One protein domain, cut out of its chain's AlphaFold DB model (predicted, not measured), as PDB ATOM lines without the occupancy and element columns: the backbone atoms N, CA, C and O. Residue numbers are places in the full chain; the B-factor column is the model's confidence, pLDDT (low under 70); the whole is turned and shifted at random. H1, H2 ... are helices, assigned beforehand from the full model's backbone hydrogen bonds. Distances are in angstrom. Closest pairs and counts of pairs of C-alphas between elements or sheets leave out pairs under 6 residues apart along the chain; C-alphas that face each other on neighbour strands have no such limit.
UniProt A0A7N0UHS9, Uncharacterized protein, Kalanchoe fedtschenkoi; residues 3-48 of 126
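This is residues 3 to 48 of the 126 residues of an uncharacterized protein of Kalanchoe fedtschenkoi (UniProt A0A7N0UHS9). Two helices stand as separate posts at the two ends of a flat, extended model, H1 at one end and H2 at the other, running roughly opposite ways without meeting. The long link of residues 17 to 34 crosses the wide space between them and arches into a hump between residues 21 and 28. The printed part has 46 residues with two named helices, H1 then H2, and no named strand; its class is all helix. It is extended, with a radius of gyration of the C-alphas of 14.9 A, and spans 37 by 23 by 11 A.

Find C-alpha 3 at (-39.428, 24.146, 235.190); from there H1, residues 3 to 16, runs 20.5 A to C-alpha 16 at (-48.065, 14.896, 251.359). Follow the link through C-alpha 25 at (-46.358, 9.885, 230.323) to H2, residues 35 to 47. H2 runs 18.7 A from Arg 35 to C-alpha 47 at (-51.813, 7.830, 211.589).

Compare H1 and H2: they are apart, with no C-alpha of the one within 8 A of the other. Look next at residues 3 to 9, which belong to H1 and stand free. Residues 31 to 37, of which 35 to 37 belong to H2, stand free, and residues 43 to 48, of which 43 to 47 belong to H2, do too. In H1 and H2 every O i to N i+4 pair is within hydrogen-bond range.

The two C-alphas farthest apart are those of Asn 16 and Arg 47, 40.6 A. The printed part has no cut, and the 18 residues between H1 and H2 are a long link. Read the B-factor column for the pLDDT: its mean over the printed part is 78.4, and residues 3 to 4, 26 to 31 and 35 are under 70.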
ATOM      1  N   GLY A   3     -38.203  24.964 235.192       54.69
ATOM      2  CA  GLY A   3     -39.428  24.146 235.190       54.69
ATOM      3  C   GLY A   3     -39.349  22.821 235.966       54.69
ATOM      4  O   GLY A   3     -40.327  22.422 236.591       54.69
ATOM      5  N   LYS A   4     -38.187  22.146 235.981       62.62
ATOM      6  CA  LYS A   4     -38.031  20.845 236.669       62.62
ATOM      7  C   LYS A   4     -38.115  20.969 238.196       62.62
ATOM      8  O   LYS A   4     -38.652  20.085 238.853       62.62
ATOM      9  N   THR A   5     -37.616  22.066 238.764       75.94
ATOM     10  CA  THR A   5     -37.622  22.289 240.220       75.94
ATOM     11  C   THR A   5     -39.025  22.596 240.743       75.94
ATOM     12  O   THR A   5     -39.399  22.104 241.806       75.94
ATOM     13  N   PHE A   6     -39.827  23.343 239.981       83.31
ATOM     14  CA  PHE A   6     -41.219  23.631 240.325       83.31
ATOM     15  C   PHE A   6     -42.098  22.374 240.286       83.31
ATOM     16  O   PHE A   6     -42.809  22.106 241.252       83.31
ATOM     17  N   LEU A   7     -41.989  21.560 239.227       82.00
ATOM     18  CA  LEU A   7     -42.734  20.298 239.115       82.00
ATOM     19  C   LEU A   7     -42.441  19.353 240.284       82.00
ATOM     20  O   LEU A   7     -43.371  18.827 240.887       82.00
ATOM     21  N   ASN A   8     -41.174  19.207 240.681       86.94
ATOM     22  CA  ASN A   8     -40.813  18.373 241.831       86.94
ATOM     23  C   ASN A   8     -41.454  18.866 243.139       86.94
ATOM     24  O   ASN A   8     -41.895  18.055 243.954       86.94
ATOM     25  N   LYS A   9     -41.554  20.189 243.328       90.56
ATOM     26  CA  LYS A   9     -42.210  20.784 244.498       90.56
ATOM     27  C   LYS A   9     -43.717  20.502 244.504       90.56
ATOM     28  O   LYS A   9     -44.245  20.090 245.534       90.56
ATOM     29  N   VAL A  10     -44.389  20.646 243.360       87.69
ATOM     30  CA  VAL A  10     -45.821  20.323 243.211       87.69
ATOM     31  C   VAL A  10     -46.081  18.836 243.467       87.69
ATOM     32  O   VAL A  10     -46.967  18.501 244.246       87.69
ATOM     33  N   ILE A  11     -45.260  17.942 242.905       88.75
ATOM     34  CA  ILE A  11     -45.381  16.492 243.128       88.75
ATOM     35  C   ILE A  11     -45.228  16.154 244.617       88.75
ATOM     36  O   ILE A  11     -45.991  15.346 245.145       88.75
ATOM     37  N   SER A  12     -44.268  16.774 245.314       91.00
ATOM     38  CA  SER A  12     -44.075  16.550 246.754       91.00
ATOM     39  C   SER A  12     -45.261  17.034 247.595       91.00
ATOM     40  O   SER A  12     -45.672  16.342 248.522       91.00
ATOM     41  N   PHE A  13     -45.857  18.175 247.233       95.06
ATOM     42  CA  PHE A  13     -47.066  18.689 247.871       95.06
ATOM     43  C   PHE A  13     -48.233  17.708 247.708       95.06
ATOM     44  O   PHE A  13     -48.852  17.334 248.698       95.06
ATOM     45  N   CYS A  14     -48.488  17.234 246.485       93.25
ATOM     46  CA  CYS A  14     -49.561  16.279 246.219       93.25
ATOM     47  C   CYS A  14     -49.399  14.985 247.029       93.25
ATOM     48  O   CYS A  14     -50.352  14.550 247.668       93.25
ATOM     49  N   LYS A  15     -48.179  14.428 247.092       90.88
ATOM     50  CA  LYS A  15     -47.879  13.230 247.897       90.88
ATOM     51  C   LYS A  15     -48.169  13.425 249.386       90.88
ATOM     52  O   LYS A  15     -48.724  12.529 250.009       90.88
ATOM     53  N   ASN A  16     -47.831  14.589 249.943       95.69
ATOM     54  CA  ASN A  16     -48.065  14.896 251.359       95.69
ATOM     55  C   ASN A  16     -49.550  15.078 251.707       95.69
ATOM     56  O   ASN A  16     -49.913  14.988 252.876       95.69
ATOM     57  N   HIS A  17     -50.391  15.353 250.710       95.31
ATOM     58  CA  HIS A  17     -51.831  15.548 250.867       95.31
ATOM     59  C   HIS A  17     -52.658  14.379 250.310       95.31
ATOM     60  O   HIS A  17     -53.856  14.546 250.102       95.31
ATOM     61  N   GLU A  18     -52.029  13.226 250.042       92.06
ATOM     62  CA  GLU A  18     -52.681  12.035 249.469       92.06
ATOM     63  C   GLU A  18     -53.412  12.312 248.139       92.06
ATOM     64  O   GLU A  18     -54.366  11.634 247.764       92.06
ATOM     65  N   ILE A  19     -52.947  13.316 247.391       90.25
ATOM     66  CA  ILE A  19     -53.458  13.646 246.063       90.25
ATOM     67  C   ILE A  19     -52.743  12.752 245.053       90.25
ATOM     68  O   ILE A  19     -51.518  12.830 244.900       90.25
ATOM     69  N   GLU A  20     -53.507  11.928 244.338       86.38
ATOM     70  CA  GLU A  20     -52.988  11.099 243.254       86.38
ATOM     71  C   GLU A  20     -52.389  11.987 242.157       86.38
ATOM     72  O   GLU A  20     -53.055  12.852 241.583       86.38
ATOM     73  N   VAL A  21     -51.098  11.793 241.887       83.75
ATOM     74  CA  VAL A  21     -50.403  12.474 240.797       83.75
ATOM     75  C   VAL A  21     -50.476  11.564 239.575       83.75
ATOM     76  O   VAL A  21     -49.798  10.535 239.575       83.75
ATOM     77  N   PRO A  22     -51.262  11.911 238.540       78.19
ATOM     78  CA  PRO A  22     -51.309  11.114 237.325       78.19
ATOM     79  C   PRO A  22     -49.944  11.138 236.630       78.19
ATOM     80  O   PRO A  22     -49.302  12.191 236.534       78.19
ATOM     81  N   ASP A  23     -49.507   9.986 236.125       78.88
ATOM     82  CA  ASP A  23     -48.329   9.925 235.266       78.88
ATOM     83  C   ASP A  23     -48.659  10.605 233.934       78.88
ATOM     84  O   ASP A  23     -49.473  10.127 233.148       78.88
ATOM     85  N   MET A  24     -48.033  11.756 233.682       73.12
ATOM     86  CA  MET A  24     -48.232  12.499 232.436       73.12
ATOM     87  C   MET A  24     -47.651  11.783 231.209       73.12
ATOM     88  O   MET A  24     -47.935  12.203 230.089       73.12
ATOM     89  N   ASN A  25     -46.831  10.747 231.405       72.88
ATOM     90  CA  ASN A  25     -46.358   9.885 230.323       72.88
ATOM     91  C   ASN A  25     -47.301   8.701 230.062       72.88
ATOM     92  O   ASN A  25     -47.124   8.012 229.056       72.88
ATOM     93  N   ASP A  26     -48.278   8.460 230.939       69.94
ATOM     94  CA  ASP A  26     -49.296   7.429 230.757       69.94
ATOM     95  C   ASP A  26     -50.482   7.965 229.929       69.94
ATOM     96  O   ASP A  26     -50.640   9.169 229.698       69.94
ATOM     97  N   TYR A  27     -51.326   7.064 229.428       67.31
ATOM     98  CA  TYR A  27     -52.483   7.423 228.615       67.31
ATOM     99  C   TYR A  27     -53.485   8.258 229.422       67.31
ATOM    100  O   TYR A  27     -54.127   7.786 230.358       67.31
ATOM    101  N   TYR A  28     -53.692   9.509 229.006       68.94
ATOM    102  CA  TYR A  28     -54.732  10.370 229.566       68.94
ATOM    103  C   TYR A  28     -56.131   9.802 229.257       68.94
ATOM    104  O   TYR A  28     -56.517   9.699 228.089       68.94
ATOM    105  N   PHE A  29     -56.912   9.489 230.301       68.69
ATOM    106  CA  PHE A  29     -58.311   9.043 230.213       68.69
ATOM    107  C   PHE A  29     -59.294  10.082 230.800       68.69
ATOM    108  O   PHE A  29     -59.696   9.972 231.956       68.69
ATOM    109  N   PRO A  30     -59.735  11.094 230.031       65.06
ATOM    110  CA  PRO A  30     -60.734  12.068 230.427       65.06
ATOM    111  C   PRO A  30     -62.007  11.403 230.930       65.06
ATOM    112  O   PRO A  30     -62.721  10.713 230.192       65.06
ATOM    113  N   HIS A  31     -62.303  11.665 232.198       67.19
ATOM    114  CA  HIS A  31     -63.538  11.247 232.834       67.19
ATOM    115  C   HIS A  31     -64.748  11.790 232.053       67.19
ATOM    116  O   HIS A  31     -64.771  12.940 231.614       67.19
ATOM    117  N   GLY A  32     -65.747  10.931 231.829       73.06
ATOM    118  CA  GLY A  32     -66.967  11.270 231.086       73.06
ATOM    119  C   GLY A  32     -66.885  11.110 229.561       73.06
ATOM    120  O   GLY A  32     -67.899  11.265 228.881       73.06
ATOM    121  N   ARG A  33     -65.723  10.757 228.989       72.56
ATOM    122  CA  ARG A  33     -65.613  10.433 227.555       72.56
ATOM    123  C   ARG A  33     -65.724   8.919 227.323       72.56
ATOM    124  O   ARG A  33     -65.088   8.136 228.024       72.56
ATOM    125  N   PRO A  34     -66.508   8.464 226.327       76.19
ATOM    126  CA  PRO A  34     -66.654   7.037 226.073       76.19
ATOM    127  C   PRO A  34     -65.360   6.422 225.515       76.19
ATOM    128  O   PRO A  34     -64.705   7.024 224.669       76.19
ATOM    129  N   ARG A  35     -65.046   5.175 225.909       69.88
ATOM    130  CA  ARG A  35     -63.840   4.415 225.490       69.88
ATOM    131  C   ARG A  35     -63.559   4.444 223.977       69.88
ATOM    132  O   ARG A  35     -62.417   4.550 223.549       69.88
ATOM    133  N   ARG A  36     -64.610   4.423 223.158       76.75
ATOM    134  CA  ARG A  36     -64.546   4.540 221.686       76.75
ATOM    135  C   ARG A  36     -63.901   5.839 221.178       76.75
ATOM    136  O   ARG A  36     -63.277   5.824 220.124       76.75
ATOM    137  N   PHE A  37     -64.027   6.943 221.915       76.81
ATOM    138  CA  PHE A  37     -63.390   8.215 221.568       76.81
ATOM    139  C   PHE A  37     -61.862   8.125 221.696       76.81
ATOM    140  O   PHE A  37     -61.151   8.587 220.809       76.81
ATOM    141  N   PHE A  38     -61.366   7.440 222.732       70.81
ATOM    142  CA  PHE A  38     -59.933   7.194 222.936       70.81
ATOM    143  C   PHE A  38     -59.318   6.361 221.830       70.81
ATOM    144  O   PHE A  38     -58.289   6.743 221.288       70.81
ATOM    145  N   LYS A  39     -59.983   5.269 221.441       75.69
ATOM    146  CA  LYS A  39     -59.505   4.424 220.344       75.69
ATOM    147  C   LYS A  39     -59.358   5.224 219.047       75.69
ATOM    148  O   LYS A  39     -58.368   5.078 218.345       75.69
ATOM    149  N   LYS A  40     -60.301   6.131 218.768       76.81
ATOM    150  CA  LYS A  40     -60.256   6.990 217.579       76.81
ATOM    151  C   LYS A  40     -59.144   8.041 217.651       76.81
ATOM    152  O   LYS A  40     -58.484   8.279 216.649       76.81
ATOM    153  N   LEU A  41     -58.911   8.634 218.823       76.00
ATOM    154  CA  LEU A  41     -57.782   9.542 219.057       76.00
ATOM    155  C   LEU A  41     -56.434   8.836 218.926       76.00
ATOM    156  O   LEU A  41     -55.526   9.378 218.314       76.00
ATOM    157  N   GLN A  42     -56.309   7.626 219.460       75.50
ATOM    158  CA  GLN A  42     -55.094   6.827 219.351       75.50
ATOM    159  C   GLN A  42     -54.839   6.402 217.902       75.50
ATOM    160  O   GLN A  42     -53.724   6.531 217.415       75.50
ATOM    161  N   GLU A  43     -55.872   5.964 217.176       79.25
ATOM    162  CA  GLU A  43     -55.758   5.688 215.741       79.25
ATOM    163  C   GLU A  43     -55.356   6.935 214.948       79.25
ATOM    164  O   GLU A  43     -54.544   6.829 214.036       79.25
ATOM    165  N   LEU A  44     -55.888   8.112 215.292       77.25
ATOM    166  CA  LEU A  44     -55.475   9.375 214.677       77.25
ATOM    167  C   LEU A  44     -54.024   9.720 215.018       77.25
ATOM    168  O   LEU A  44     -53.268  10.018 214.105       77.25
ATOM    169  N   ASN A  45     -53.614   9.621 216.281       74.50
ATOM    170  CA  ASN A  45     -52.239   9.887 216.707       74.50
ATOM    171  C   ASN A  45     -51.233   8.908 216.092       74.50
ATOM    172  O   ASN A  45     -50.109   9.302 215.812       74.50
ATOM    173  N   ASN A  46     -51.630   7.657 215.843       74.31
ATOM    174  CA  ASN A  46     -50.790   6.680 215.152       74.31
ATOM    175  C   ASN A  46     -50.711   6.955 213.639       74.31
ATOM    176  O   ASN A  46     -49.687   6.688 213.026       74.31
ATOM    177  N   ARG A  47     -51.788   7.468 213.022       71.75
ATOM    178  CA  ARG A  47     -51.813   7.830 211.589       71.75
ATOM    179  C   ARG A  47     -51.162   9.185 211.295       71.75
ATOM    180  O   ARG A  47     -50.669   9.391 210.196       71.75
ATOM    181  N   PHE A  48     -51.203  10.103 212.254       74.06
ATOM    182  CA  PHE A  48     -50.647  11.455 212.194       74.06
ATOM    183  C   PHE A  48     -49.619  11.637 213.303       74.06
ATOM    184  O   PHE A  48     -49.643  12.614 214.056       74.06
TER     185      PHE A  48